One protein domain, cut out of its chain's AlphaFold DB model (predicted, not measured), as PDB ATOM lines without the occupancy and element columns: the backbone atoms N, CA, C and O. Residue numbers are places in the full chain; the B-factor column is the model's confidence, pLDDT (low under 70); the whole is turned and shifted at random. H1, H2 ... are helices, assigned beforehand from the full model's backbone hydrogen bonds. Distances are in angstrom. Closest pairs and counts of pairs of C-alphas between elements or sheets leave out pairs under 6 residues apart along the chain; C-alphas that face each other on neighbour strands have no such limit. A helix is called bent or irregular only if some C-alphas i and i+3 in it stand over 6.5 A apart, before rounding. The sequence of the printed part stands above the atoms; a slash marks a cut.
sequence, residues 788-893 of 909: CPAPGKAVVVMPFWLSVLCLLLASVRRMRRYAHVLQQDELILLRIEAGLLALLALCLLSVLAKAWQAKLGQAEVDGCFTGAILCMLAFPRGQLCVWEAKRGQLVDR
ATOM      1  N   CYS A 788      87.566 209.402 212.256       82.56
ATOM      2  CA  CYS A 788      87.837 209.193 210.848       82.56
ATOM      3  C   CYS A 788      87.582 207.716 210.507       82.56
ATOM      4  O   CYS A 788      88.088 206.822 211.202       82.56
ATOM      5  N   PRO A 789      86.825 207.441 209.428       88.56
ATOM      6  CA  PRO A 789      86.546 206.077 209.011       88.56
ATOM      7  C   PRO A 789      87.868 205.364 208.697       88.56
ATOM      8  O   PRO A 789      88.868 206.007 208.374       88.56
ATOM      9  N   ALA A 790      87.887 204.032 208.774       83.62
ATOM     10  CA  ALA A 790      89.102 203.231 208.576       83.62
ATOM     11  C   ALA A 790      89.954 203.602 207.336       83.62
ATOM     12  O   ALA A 790      91.178 203.669 207.477       83.62
ATOM     13  N   PRO A 791      89.371 203.962 206.168       87.81
ATOM     14  CA  PRO A 791      90.141 204.459 205.028       87.81
ATOM     15  C   PRO A 791      90.978 205.702 205.353       87.81
ATOM     16  O   PRO A 791      92.108 205.815 204.891       87.81
ATOM     17  N   GLY A 792      90.470 206.609 206.194       85.62
ATOM     18  CA  GLY A 792      91.197 207.796 206.648       85.62
ATOM     19  C   GLY A 792      92.427 207.447 207.488       85.62
ATOM     20  O   GLY A 792      93.479 208.048 207.314       85.62
ATOM     21  N   LYS A 793      92.346 206.408 208.329       84.75
ATOM     22  CA  LYS A 793      93.495 205.940 209.127       84.75
ATOM     23  C   LYS A 793      94.600 205.343 208.248       84.75
ATOM     24  O   LYS A 793      95.778 205.531 208.533       84.75
ATOM     25  N   ALA A 794      94.232 204.682 207.149       89.38
ATOM     26  CA  ALA A 794      95.190 204.131 206.190       89.38
ATOM     27  C   ALA A 794      96.013 205.222 205.474       89.38
ATOM     28  O   ALA A 794      97.185 204.999 205.161       89.38
ATOM     29  N   VAL A 795      95.454 206.426 205.284       92.62
ATOM     30  CA  VAL A 795      96.159 207.562 204.654       92.62
ATOM     31  C   VAL A 795      97.446 207.930 205.401       92.62
ATOM     32  O   VAL A 795      98.393 208.391 204.775       92.62
ATOM     33  N   VAL A 796      97.540 207.652 206.706       91.81
ATOM     34  CA  VAL A 796      98.743 207.921 207.513       91.81
ATOM     35  C   VAL A 796      99.941 207.049 207.101       91.81
ATOM     36  O   VAL A 796     101.083 207.479 207.231       91.81
ATOM     37  N   VAL A 797      99.715 205.840 206.574       92.19
ATOM     38  CA  VAL A 797     100.792 204.895 206.198       92.19
ATOM     39  C   VAL A 797     101.265 205.106 204.754       92.19
ATOM     40  O   VAL A 797     102.415 204.815 204.416       92.19
ATOM     41  N   MET A 798     100.401 205.651 203.892       95.00
ATOM     42  CA  MET A 798     100.664 205.823 202.459       95.00
ATOM     43  C   MET A 798     101.955 206.609 202.141       95.00
ATOM     44  O   MET A 798     102.700 206.158 201.263       95.00
ATOM     45  N   PRO A 799     102.290 207.727 202.822       95.25
ATOM     46  CA  PRO A 799     103.513 208.465 202.524       95.25
ATOM     47  C   PRO A 799     104.777 207.645 202.784       95.25
ATOM     48  O   PRO A 799     105.694 207.682 201.970       95.25
ATOM     49  N   PHE A 800     104.814 206.835 203.850       93.19
ATOM     50  CA  PHE A 800     105.956 205.957 204.127       93.19
ATOM     51  C   PHE A 800     106.137 204.886 203.049       93.19
ATOM     52  O   PHE A 800     107.265 204.628 202.625       93.19
ATOM     53  N   TRP A 801     105.043 204.300 202.553       96.31
ATOM     54  CA  TRP A 801     105.104 203.348 201.443       96.31
ATOM     55  C   TRP A 801     105.694 203.984 200.173       96.31
ATOM     56  O   TRP A 801     106.605 203.418 199.563       96.31
ATOM     57  N   LEU A 802     105.241 205.193 199.814       95.69
ATOM     58  CA  LEU A 802     105.787 205.945 198.678       95.69
ATOM     59  C   LEU A 802     107.276 206.262 198.866       95.69
ATOM     60  O   LEU A 802     108.060 206.090 197.931       95.69
ATOM     61  N   SER A 803     107.689 206.662 200.070       94.25
ATOM     62  CA  SER A 803     109.095 206.919 200.387       94.25
ATOM     63  C   SER A 803     109.962 205.679 200.182       94.25
ATOM     64  O   SER A 803     111.009 205.773 199.539       94.25
ATOM     65  N   VAL A 804     109.518 204.509 200.655       95.12
ATOM     66  CA  VAL A 804     110.235 203.238 200.458       95.12
ATOM     67  C   VAL A 804     110.290 202.851 198.977       95.12
ATOM     68  O   VAL A 804     111.340 202.421 198.499       95.12
ATOM     69  N   LEU A 805     109.220 203.076 198.207       96.25
ATOM     70  CA  LEU A 805     109.224 202.837 196.760       96.25
ATOM     71  C   LEU A 805     110.224 203.750 196.028       96.25
ATOM     72  O   LEU A 805     110.973 203.290 195.164       96.25
ATOM     73  N   CYS A 806     110.297 205.031 196.398       95.62
ATOM     74  CA  CYS A 806     111.299 205.955 195.869       95.62
ATOM     75  C   CYS A 806     112.728 205.502 196.205       95.62
ATOM     76  O   CYS A 806     113.600 205.552 195.334       95.62
ATOM     77  N   LEU A 807     112.965 205.015 197.429       93.31
ATOM     78  CA  LEU A 807     114.253 204.448 197.847       93.31
ATOM     79  C   LEU A 807     114.625 203.205 197.045       93.31
ATOM     80  O   LEU A 807     115.762 203.092 196.587       93.31
ATOM     81  N   LEU A 808     113.668 202.305 196.821       96.12
ATOM     82  CA  LEU A 808     113.861 201.117 195.998       96.12
ATOM     83  C   LEU A 808     114.266 201.499 194.570       96.12
ATOM     84  O   LEU A 808     115.271 201.010 194.054       96.12
ATOM     85  N   LEU A 809     113.530 202.418 193.939       95.88
ATOM     86  CA  LEU A 809     113.835 202.897 192.588       95.88
ATOM     87  C   LEU A 809     115.206 203.577 192.522       95.88
ATOM     88  O   LEU A 809     115.945 203.379 191.555       95.88
ATOM     89  N   ALA A 810     115.569 204.350 193.546       93.31
ATOM     90  CA  ALA A 810     116.884 204.970 193.650       93.31
ATOM     91  C   ALA A 810     118.000 203.928 193.802       93.31
ATOM     92  O   ALA A 810     119.014 204.025 193.110       93.31
ATOM     93  N   SER A 811     117.796 202.904 194.636       92.94
ATOM     94  CA  SER A 811     118.742 201.803 194.839       92.94
ATOM     95  C   SER A 811     118.949 200.992 193.554       92.94
ATOM     96  O   SER A 811     120.082 200.797 193.116       92.94
ATOM     97  N   VAL A 812     117.869 200.636 192.847       95.31
ATOM     98  CA  VAL A 812     117.940 199.937 191.551       95.31
ATOM     99  C   VAL A 812     118.637 200.791 190.489       95.31
ATOM    100  O   VAL A 812     119.474 200.285 189.739       95.31
ATOM    101  N   ARG A 813     118.338 202.096 190.419       95.06
ATOM    102  CA  ARG A 813     119.026 203.021 189.501       95.06
ATOM    103  C   ARG A 813     120.515 203.135 189.825       95.06
ATOM    104  O   ARG A 813     121.323 203.096 188.900       95.06
ATOM    105  N   ARG A 814     120.877 203.235 191.110       91.56
ATOM    106  CA  ARG A 814     122.270 203.255 191.583       91.56
ATOM    107  C   ARG A 814     122.991 201.971 191.172       91.56
ATOM    108  O   ARG A 814     124.046 202.049 190.553       91.56
ATOM    109  N   MET A 815     122.390 200.811 191.422       94.19
ATOM    110  CA  MET A 815     122.941 199.512 191.034       94.19
ATOM    111  C   MET A 815     123.173 199.418 189.522       94.19
ATOM    112  O   MET A 815     124.260 199.044 189.104       94.19
ATOM    113  N   ARG A 816     122.193 199.810 188.693       95.75
ATOM    114  CA  ARG A 816     122.330 199.782 187.225       95.75
ATOM    115  C   ARG A 816     123.420 200.723 186.717       95.75
ATOM    116  O   ARG A 816     124.172 200.343 185.829       95.75
ATOM    117  N   ARG A 817     123.513 201.933 187.279       93.75
ATOM    118  CA  ARG A 817     124.502 202.940 186.866       93.75
ATOM    119  C   ARG A 817     125.935 202.488 187.155       93.75
ATOM    120  O   ARG A 817     126.804 202.693 186.318       93.75
ATOM    121  N   TYR A 818     126.166 201.860 188.307       93.38
ATOM    122  CA  TYR A 818     127.508 201.495 188.772       93.38
ATOM    123  C   TYR A 818     127.847 200.006 188.608       93.38
ATOM    124  O   TYR A 818     128.900 199.573 189.066       93.38
ATOM    125  N   ALA A 819     126.998 199.216 187.940       94.69
ATOM    126  CA  ALA A 819     127.161 197.762 187.816       94.69
ATOM    127  C   ALA A 819     128.518 197.323 187.235       94.69
ATOM    128  O   ALA A 819     128.983 196.239 187.560       94.69
ATOM    129  N   HIS A 820     129.139 198.152 186.391       94.06
ATOM    130  CA  HIS A 820     130.432 197.868 185.764       94.06
ATOM    131  C   HIS A 820     131.640 198.201 186.658       94.06
ATOM    132  O   HIS A 820     132.720 197.669 186.426       94.06
ATOM    133  N   VAL A 821     131.467 199.060 187.671       93.56
ATOM    134  CA  VAL A 821     132.539 199.477 188.601       93.56
ATOM    135  C   VAL A 821     132.514 198.668 189.897       93.56
ATOM    136  O   VAL A 821     133.545 198.468 190.537       93.56
ATOM    137  N   LEU A 822     131.327 198.214 190.298       92.75
ATOM    138  CA  LEU A 822     131.111 197.463 191.528       92.75
ATOM    139  C   LEU A 822     131.751 196.075 191.456       92.75
ATOM    140  O   LEU A 822     131.603 195.354 190.469       92.75
ATOM    141  N   GLN A 823     132.395 195.658 192.545       94.38
ATOM    142  CA  GLN A 823     132.816 194.265 192.681       94.38
ATOM    143  C   GLN A 823     131.627 193.340 192.958       94.38
ATOM    144  O   GLN A 823     130.558 193.790 193.375       94.38
ATOM    145  N   GLN A 824     131.822 192.032 192.749       95.00
ATOM    146  CA  GLN A 824     130.768 191.031 192.949       95.00
ATOM    147  C   GLN A 824     130.153 191.112 194.355       95.00
ATOM    148  O   GLN A 824     128.930 191.114 194.465       95.00
ATOM    149  N   ASP A 825     130.963 191.289 195.401       92.88
ATOM    150  CA  ASP A 825     130.481 191.388 196.786       92.88
ATOM    151  C   ASP A 825     129.633 192.648 197.031       92.88
ATOM    152  O   ASP A 825     128.541 192.568 197.595       92.88
ATOM    153  N   GLU A 826     130.082 193.815 196.555       92.94
ATOM    154  CA  GLU A 826     129.330 195.077 196.669       92.94
ATOM    155  C   GLU A 826     128.007 195.001 195.894       92.94
ATOM    156  O   GLU A 826     126.968 195.487 196.344       92.94
ATOM    157  N   LEU A 827     128.031 194.341 194.735       94.81
ATOM    158  CA  LEU A 827     126.860 194.125 193.902       94.81
ATOM    159  C   LEU A 827     125.868 193.152 194.560       94.81
ATOM    160  O   LEU A 827     124.660 193.381 194.483       94.81
ATOM    161  N   ILE A 828     126.348 192.111 195.249       95.25
ATOM    162  CA  ILE A 828     125.512 191.222 196.070       95.25
ATOM    163  C   ILE A 828     124.881 192.007 197.226       95.25
ATOM    164  O   ILE A 828     123.668 191.917 197.414       95.25
ATOM    165  N   LEU A 829     125.649 192.825 197.951       93.25
ATOM    166  CA  LEU A 829     125.129 193.645 199.051       93.25
ATOM    167  C   LEU A 829     124.058 194.639 198.579       93.25
ATOM    168  O   LEU A 829     123.004 194.741 199.204       93.25
ATOM    169  N   LEU A 830     124.270 195.312 197.443       93.50
ATOM    170  CA  LEU A 830     123.270 196.203 196.843       93.50
ATOM    171  C   LEU A 830     122.021 195.444 196.367       93.50
ATOM    172  O   LEU A 830     120.911 195.970 196.465       93.50
ATOM    173  N   ARG A 831     122.166 194.210 195.858       95.75
ATOM    174  CA  ARG A 831     121.025 193.342 195.503       95.75
ATOM    175  C   ARG A 831     120.221 192.936 196.729       95.75
ATOM    176  O   ARG A 831     118.996 192.993 196.674       95.75
ATOM    177  N   ILE A 832     120.893 192.571 197.819       94.88
ATOM    178  CA  ILE A 832     120.248 192.265 199.101       94.88
ATOM    179  C   ILE A 832     119.497 193.495 199.604       94.88
ATOM    180  O   ILE A 832     118.330 193.391 199.966       94.88
ATOM    181  N   GLU A 833     120.122 194.672 199.567       94.75
ATOM    182  CA  GLU A 833     119.494 195.912 200.013       94.75
ATOM    183  C   GLU A 833     118.247 196.270 199.187       94.75
ATOM    184  O   GLU A 833     117.189 196.552 199.748       94.75
ATOM    185  N   ALA A 834     118.332 196.205 197.854       96.38
ATOM    186  CA  ALA A 834     117.180 196.417 196.980       96.38
ATOM    187  C   ALA A 834     116.083 195.359 197.209       96.38
ATOM    188  O   ALA A 834     114.902 195.697 197.212       96.38
ATOM    189  N   GLY A 835     116.459 194.097 197.446       96.69
ATOM    190  CA  GLY A 835     115.525 193.026 197.797       96.69
ATOM    191  C   GLY A 835     114.790 193.293 199.112       96.69
ATOM    192  O   GLY A 835     113.568 193.173 199.165       96.69
ATOM    193  N   LEU A 836     115.509 193.732 200.150       95.56
ATOM    194  CA  LEU A 836     114.929 194.116 201.438       95.56
ATOM    195  C   LEU A 836     114.013 195.342 201.309       95.56
ATOM    196  O   LEU A 836     112.928 195.341 201.878       95.56
ATOM    197  N   LEU A 837     114.386 196.357 200.521       96.25
ATOM    198  CA  LEU A 837     113.522 197.515 200.250       96.25
ATOM    199  C   LEU A 837     112.245 197.127 199.485       96.25
ATOM    200  O   LEU A 837     111.176 197.667 199.767       96.25
ATOM    201  N   ALA A 838     112.329 196.184 198.543       97.50
ATOM    202  CA  ALA A 838     111.158 195.662 197.840       97.50
ATOM    203  C   ALA A 838     110.229 194.890 198.784       97.50
ATOM    204  O   ALA A 838     109.017 195.103 198.761       97.50
ATOM    205  N   LEU A 839     110.792 194.050 199.657       96.38
ATOM    206  CA  LEU A 839     110.025 193.332 200.669       96.38
ATOM    207  C   LEU A 839     109.370 194.299 201.667       96.38
ATOM    208  O   LEU A 839     108.189 194.156 201.964       96.38
ATOM    209  N   LEU A 840     110.093 195.335 202.106       96.25
ATOM    210  CA  LEU A 840     109.562 196.388 202.971       96.25
ATOM    211  C   LEU A 840     108.375 197.112 202.318       96.25
ATOM    212  O   LEU A 840     107.359 197.338 202.969       96.25
ATOM    213  N   ALA A 841     108.476 197.437 201.024       97.06
ATOM    214  CA  ALA A 841     107.382 198.049 200.273       97.06
ATOM    215  C   ALA A 841     106.148 197.132 200.193       97.06
ATOM    216  O   ALA A 841     105.023 197.616 200.306       97.06
ATOM    217  N   LEU A 842     106.335 195.818 200.027       97.50
ATOM    218  CA  LEU A 842     105.234 194.847 200.022       97.50
ATOM    219  C   LEU A 842     104.581 194.706 201.404       97.50
ATOM    220  O   LEU A 842     103.354 194.731 201.494       97.50
ATOM    221  N   CYS A 843     105.370 194.623 202.480       96.19
ATOM    222  CA  CYS A 843     104.845 194.570 203.847       96.19
ATOM    223  C   CYS A 843     104.057 195.840 204.194       96.19
ATOM    224  O   CYS A 843     102.931 195.744 204.675       96.19
ATOM    225  N   LEU A 844     104.586 197.024 203.867       95.56
ATOM    226  CA  LEU A 844     103.877 198.292 204.066       95.56
ATOM    227  C   LEU A 844     102.595 198.387 203.230       95.56
ATOM    228  O   LEU A 844     101.599 198.913 203.719       95.56
ATOM    229  N   LEU A 845     102.585 197.856 202.001       97.00
ATOM    230  CA  LEU A 845     101.370 197.781 201.185       97.00
ATOM    231  C   LEU A 845     100.319 196.865 201.827       97.00
ATOM    232  O   LEU A 845      99.133 197.189 201.807       97.00
ATOM    233  N   SER A 846     100.747 195.750 202.426       96.25
ATOM    234  CA  SER A 846      99.865 194.845 203.169       96.25
ATOM    235  C   SER A 846      99.291 195.511 204.424       96.25
ATOM    236  O   SER A 846      98.076 195.491 204.620       96.25
ATOM    237  N   VAL A 847     100.126 196.196 205.221       94.12
ATOM    238  CA  VAL A 847      99.673 197.001 206.372       94.12
ATOM    239  C   VAL A 847      98.672 198.065 205.919       94.12
ATOM    240  O   VAL A 847      97.614 198.206 206.530       94.12
ATOM    241  N   LEU A 848      98.956 198.768 204.819       95.56
ATOM    242  CA  LEU A 848      98.063 199.772 204.239       95.56
ATOM    243  C   LEU A 848      96.714 199.162 203.826       95.56
ATOM    244  O   LEU A 848      95.667 199.707 204.171       95.56
ATOM    245  N   ALA A 849      96.723 198.017 203.137       95.94
ATOM    246  CA  ALA A 849      95.510 197.317 202.719       95.94
ATOM    247  C   ALA A 849      94.678 196.831 203.919       95.94
ATOM    248  O   ALA A 849      93.454 196.975 203.922       95.94
ATOM    249  N   LYS A 850      95.325 196.304 204.965       94.50
ATOM    250  CA  LYS A 850      94.658 195.868 206.201       94.50
ATOM    251  C   LYS A 850      94.101 197.046 207.000       94.50
ATOM    252  O   LYS A 850      92.962 196.975 207.460       94.50
ATOM    253  N   ALA A 851      94.846 198.147 207.101       91.56
ATOM    254  CA  ALA A 851      94.373 199.385 207.715       91.56
ATOM    255  C   ALA A 851      93.160 199.955 206.965       91.56
ATOM    256  O   ALA A 851      92.172 200.333 207.594       91.56
ATOM    257  N   TRP A 852      93.186 199.930 205.628       94.69
ATOM    258  CA  TRP A 852      92.066 200.359 204.785       94.69
ATOM    259  C   TRP A 852      90.805 199.517 205.026       94.69
ATOM    260  O   TRP A 852      89.695 200.044 205.034       94.69
ATOM    261  N   GLN A 853      90.976 198.215 205.269       95.31
ATOM    262  CA  GLN A 853      89.896 197.273 205.579       95.31
ATOM    263  C   GLN A 853      89.455 197.274 207.055       95.31
ATOM    264  O   GLN A 853      88.650 196.424 207.427       95.31
ATOM    265  N   ALA A 854      89.971 198.175 207.899       91.31
ATOM    266  CA  ALA A 854      89.727 198.186 209.348       91.31
ATOM    267  C   ALA A 854      90.180 196.909 210.090       91.31
ATOM    268  O   ALA A 854      89.697 196.621 211.180       91.31
ATOM    269  N   LYS A 855      91.116 196.138 209.525       91.88
ATOM    270  CA  LYS A 855      91.633 194.884 210.103       91.88
ATOM    271  C   LYS A 855      92.997 195.105 210.754       91.88
ATOM    272  O   LYS A 855      93.967 194.434 210.398       91.88
ATOM    273  N   LEU A 856      93.084 196.076 211.667       86.75
ATOM    274  CA  LEU A 856      94.362 196.478 212.260       86.75
ATOM    275  C   LEU A 856      95.003 195.332 213.052       86.75
ATOM    276  O   LEU A 856      96.158 195.030 212.787       86.75
ATOM    277  N   GLY A 857      94.249 194.602 213.883       84.88
ATOM    278  CA  GLY A 857      94.754 193.408 214.576       84.88
ATOM    279  C   GLY A 857      95.398 192.346 213.664       84.88
ATOM    280  O   GLY A 857      96.352 191.690 214.057       84.88
ATOM    281  N   GLN A 858      94.981 192.222 212.393       90.81
ATOM    282  CA  GLN A 858      95.632 191.305 211.437       90.81
ATOM    283  C   GLN A 858      96.946 191.856 210.857       90.81
ATOM    284  O   GLN A 858      97.690 191.122 210.202       90.81
ATOM    285  N   ALA A 859      97.216 193.152 211.022       91.38
ATOM    286  CA  ALA A 859      98.422 193.820 210.546       91.38
ATOM    287  C   ALA A 859      99.608 193.677 211.513       91.38
ATOM    288  O   ALA A 859     100.712 194.061 211.140       91.38
ATOM    289  N   GLU A 860      99.414 193.097 212.704       89.88
ATOM    290  CA  GLU A 860     100.477 192.833 213.686       89.88
ATOM    291  C   GLU A 860     101.666 192.096 213.052       89.88
ATOM    292  O   GLU A 860     102.795 192.581 213.082       89.88
ATOM    293  N   VAL A 861     101.405 190.973 212.380       89.06
ATOM    294  CA  VAL A 861     102.456 190.161 211.748       89.06
ATOM    295  C   VAL A 861     103.206 190.957 210.670       89.06
ATOM    296  O   VAL A 861     104.436 190.959 210.641       89.06
ATOM    297  N   ASP A 862     102.484 191.692 209.819       92.88
ATOM    298  CA  ASP A 862     103.087 192.486 208.738       92.88
ATOM    299  C   ASP A 862     103.890 193.677 209.282       92.88
ATOM    300  O   ASP A 862     104.931 194.038 208.726       92.88
ATOM    301  N   GLY A 863     103.430 194.283 210.379       90.56
ATOM    302  CA  GLY A 863     104.147 195.330 211.100       90.56
ATOM    303  C   GLY A 863     105.441 194.804 211.724       90.56
ATOM    304  O   GLY A 863     106.493 195.425 211.566       90.56
ATOM    305  N   CYS A 864     105.405 193.617 212.335       89.12
ATOM    306  CA  CYS A 864     106.594 192.952 212.863       89.12
ATOM    307  C   CYS A 864     107.610 192.651 211.755       89.12
ATOM    308  O   CYS A 864     108.794 192.955 211.910       89.12
ATOM    309  N   PHE A 865     107.160 192.137 210.605       91.62
ATOM    310  CA  PHE A 865     108.038 191.938 209.448       91.62
ATOM    311  C   PHE A 865     108.612 193.256 208.927       91.62
ATOM    312  O   PHE A 865     109.808 193.331 208.658       91.62
ATOM    313  N   THR A 866     107.801 194.313 208.843       94.25
ATOM    314  CA  THR A 866     108.248 195.655 208.436       94.25
ATOM    315  C   THR A 866     109.392 196.152 209.326       94.25
ATOM    316  O   THR A 866     110.440 196.561 208.821       94.25
ATOM    317  N   GLY A 867     109.229 196.074 210.650       91.12
ATOM    318  CA  GLY A 867     110.264 196.476 211.604       91.12
ATOM    319  C   GLY A 867     111.514 195.589 211.544       91.12
ATOM    320  O   GLY A 867     112.631 196.105 211.528       91.12
ATOM    321  N   ALA A 868     111.351 194.270 211.401       87.44
ATOM    322  CA  ALA A 868     112.473 193.343 211.257       87.44
ATOM    323  C   ALA A 868     113.282 193.615 209.977       87.44
ATOM    324  O   ALA A 868     114.512 193.605 210.007       87.44
ATOM    325  N   ILE A 869     112.617 193.921 208.858       92.50
ATOM    326  CA  ILE A 869     113.284 194.287 207.603       92.50
ATOM    327  C   ILE A 869     114.070 195.594 207.763       92.50
ATOM    328  O   ILE A 869     115.196 195.680 207.273       92.50
ATOM    329  N   LEU A 870     113.533 196.587 208.486       91.38
ATOM    330  CA  LEU A 870     114.261 197.820 208.817       91.38
ATOM    331  C   LEU A 870     115.530 197.534 209.629       91.38
ATOM    332  O   LEU A 870     116.593 198.061 209.301       91.38
ATOM    333  N   CYS A 871     115.453 196.654 210.631       89.69
ATOM    334  CA  CYS A 871     116.630 196.206 211.376       89.69
ATOM    335  C   CYS A 871     117.645 195.503 210.458       89.69
ATOM    336  O   CYS A 871     118.839 195.795 210.510       89.69
ATOM    337  N   MET A 872     117.178 194.614 209.576       90.06
ATOM    338  CA  MET A 872     118.038 193.869 208.652       90.06
ATOM    339  C   MET A 872     118.695 194.759 207.597       90.06
ATOM    340  O   MET A 872     119.815 194.465 207.194       90.06
ATOM    341  N   LEU A 873     118.062 195.865 207.186       92.06
ATOM    342  CA  LEU A 873     118.639 196.852 206.263       92.06
ATOM    343  C   LEU A 873     119.891 197.540 206.827       92.06
ATOM    344  O   LEU A 873     120.757 197.946 206.046       92.06
ATOM    345  N   ALA A 874     120.038 197.626 208.153       88.31
ATOM    346  CA  ALA A 874     121.239 198.183 208.774       88.31
ATOM    347  C   ALA A 874     122.495 197.352 208.451       88.31
ATOM    348  O   ALA A 874     123.575 197.910 208.266       88.31
ATOM    349  N   PHE A 875     122.371 196.030 208.305       88.56
ATOM    350  CA  PHE A 875     123.514 195.153 208.050       88.56
ATOM    351  C   PHE A 875     124.189 195.368 206.678       88.56
ATOM    352  O   PHE A 875     125.379 195.699 206.661       88.56
ATOM    353  N   PRO A 876     123.498 195.228 205.523       91.19
ATOM    354  CA  PRO A 876     124.122 195.446 204.223       91.19
ATOM    355  C   PRO A 876     124.577 196.896 204.061       91.19
ATOM    356  O   PRO A 876     125.609 197.133 203.441       91.19
ATOM    357  N   ARG A 877     123.877 197.864 204.674       90.12
ATOM    358  CA  ARG A 877     124.310 199.267 204.692       90.12
ATOM    359  C   ARG A 877     125.604 199.470 205.463       90.12
ATOM    360  O   ARG A 877     126.496 200.141 204.956       90.12
ATOM    361  N   GLY A 878     125.738 198.860 206.636       86.56
ATOM    362  CA  GLY A 878     126.976 198.918 207.404       86.56
ATOM    363  C   GLY A 878     128.147 198.313 206.644       86.56
ATOM    364  O   GLY A 878     129.198 198.940 206.551       86.56
ATOM    365  N   GLN A 879     127.944 197.150 206.019       89.50
ATOM    366  CA  GLN A 879     128.964 196.526 205.177       89.50
ATOM    367  C   GLN A 879     129.340 197.429 203.998       89.50
ATOM    368  O   GLN A 879     130.516 197.738 203.834       89.50
ATOM    369  N   LEU A 880     128.367 197.918 203.223       90.00
ATOM    370  CA  LEU A 880     128.627 198.813 202.090       90.00
ATOM    371  C   LEU A 880     129.421 200.054 202.506       90.00
ATOM    372  O   LEU A 880     130.374 200.408 201.821       90.00
ATOM    373  N   CYS A 881     129.101 200.668 203.644       86.81
ATOM    374  CA  CYS A 881     129.852 201.822 204.129       86.81
ATOM    375  C   CYS A 881     131.276 201.463 204.582       86.81
ATOM    376  O   CYS A 881     132.196 202.233 204.333       86.81
ATOM    377  N   VAL A 882     131.503 200.285 205.179       85.31
ATOM    378  CA  VAL A 882     132.868 199.802 205.469       85.31
ATOM    379  C   VAL A 882     133.658 199.579 204.173       85.31
ATOM    380  O   VAL A 882     134.840 199.917 204.106       85.31
ATOM    381  N   TRP A 883     133.020 199.053 203.126       88.19
ATOM    382  CA  TRP A 883     133.635 198.900 201.803       88.19
ATOM    383  C   TRP A 883     133.934 200.251 201.137       88.19
ATOM    384  O   TRP A 883     135.013 200.422 200.565       88.19
ATOM    385  N   GLU A 884     133.024 201.222 201.236       85.75
ATOM    386  CA  GLU A 884     133.229 202.602 200.776       85.75
ATOM    387  C   GLU A 884     134.390 203.270 201.529       85.75
ATOM    388  O   GLU A 884     135.267 203.847 200.892       85.75
ATOM    389  N   ALA A 885     134.470 203.105 202.853       81.50
ATOM    390  CA  ALA A 885     135.566 203.631 203.665       81.50
ATOM    391  C   ALA A 885     136.924 203.011 203.292       81.50
ATOM    392  O   ALA A 885     137.929 203.713 203.226       81.50
ATOM    393  N   LYS A 886     136.969 201.701 203.005       83.81
ATOM    394  CA  LYS A 886     138.220 200.998 202.662       83.81
ATOM    395  C   LYS A 886     138.768 201.336 201.279       83.81
ATOM    396  O   LYS A 886     139.968 201.227 201.060       83.81
ATOM    397  N   ARG A 887     137.905 201.662 200.318       85.44
ATOM    398  CA  ARG A 887     138.287 201.750 198.897       85.44
ATOM    399  C   ARG A 887     137.920 203.078 198.235       85.44
ATOM    400  O   ARG A 887     137.963 203.184 197.011       85.44
ATOM    401  N   GLY A 888     137.530 204.073 199.021       83.75
ATOM    402  CA  GLY A 888     137.040 205.358 198.527       83.75
ATOM    403  C   GLY A 888     135.597 205.286 198.030       83.75
ATOM    404  O   GLY A 888     135.042 204.200 197.809       83.75
ATOM    405  N   GLN A 889     134.973 206.448 197.853       83.94
ATOM    406  CA  GLN A 889     133.576 206.528 197.445       83.94
ATOM    407  C   GLN A 889     133.391 206.037 196.002       83.94
ATOM    408  O   GLN A 889     134.268 206.168 195.148       83.94
ATOM    409  N   LEU A 890     132.216 205.479 195.706       85.06
ATOM    410  CA  LEU A 890     131.877 204.968 194.370       85.06
ATOM    411  C   LEU A 890     132.034 206.020 193.263       85.06
ATOM    412  O   LEU A 890     132.460 205.684 192.161       85.06
ATOM    413  N   VAL A 891     131.711 207.280 193.567       84.00
ATOM    414  CA  VAL A 891     131.859 208.404 192.633       84.00
ATOM    415  C   VAL A 891     133.331 208.613 192.279       84.00
ATOM    416  O   VAL A 891     133.664 208.667 191.095       84.00
ATOM    417  N   ASP A 892     134.218 208.603 193.272       84.00
ATOM    418  CA  ASP A 892     135.656 208.771 193.057       84.00
ATOM    419  C   ASP A 892     136.227 207.621 192.227       84.00
ATOM    420  O   ASP A 892     136.958 207.849 191.267       84.00
ATOM    421  N   ARG A 893     135.832 206.373 192.516       88.31
ATOM    422  CA  ARG A 893     136.278 205.208 191.731       88.31
ATOM    423  C   ARG A 893     135.853 205.305 190.268       88.31
ATOM    424  O   ARG A 893     136.638 204.975 189.383       88.31
TER     425      ARG A 893
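What this domain is: This is residues 788 to 893 of the 909 residues of the protein "WRAP73 protein" of Symbiodinium microadriaticum (UniProt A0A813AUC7). Long helix H4 packs on H3, which packs on H2 in turn, an up-and-down rod of three long helices; tiny H1 packs on H3's last residues at one end and H5 lies at the other. The 106 printed residues include five named helices, H1 to H5 in chain order, no named strand: all helix. It is loose, radius of gyration of the C-alphas 16.6 A, spanning 53 by 21 by 17 A.

Where its parts are: H4, residues 856 to 887, 46.2 A, starts at C-alpha 856 (94.362, 196.478, 212.260). It has a kink of 27 degrees near residue 863 and is only just irregular: C-alphas 858 and 861 are 6.9 A apart. H3 is residues 824 to 852, 41.5 A; H2, 798 to 818, 30.4 A; H1, 790 to 794, 6.6 A; H5, 890 to 893, 5.1 A, ending at C-alpha 893 (136.278, 205.208, 191.731).

How they stand to each other: Hub H3 touches H4, a hairpin at a shallow tilt of 20 degrees, opposite ways; closest C-alphas, Val 847 and Ala 859, 5.4 A. H3 and H2, a hairpin, touch at 18 degrees; closest C-alphas, Leu 808 and Leu 837, 5.6 A. H1 touches H3's residues 848 to 852 alone; closest C-alphas, Pro 791 and Trp 852, 4.5 A. H2 and H4 are apart. Every O i to N i+4 pair is within hydrogen-bond range in H1, H2 and H3, and 22 of 28 in H4; H5 is too short.

The domain as a whole: The farthest C-alphas, Pro 789 and Arg 887, are 52.9 A apart. The printed part has no cut, the four links are tight, and no printed residue is under 70 in pLDDT.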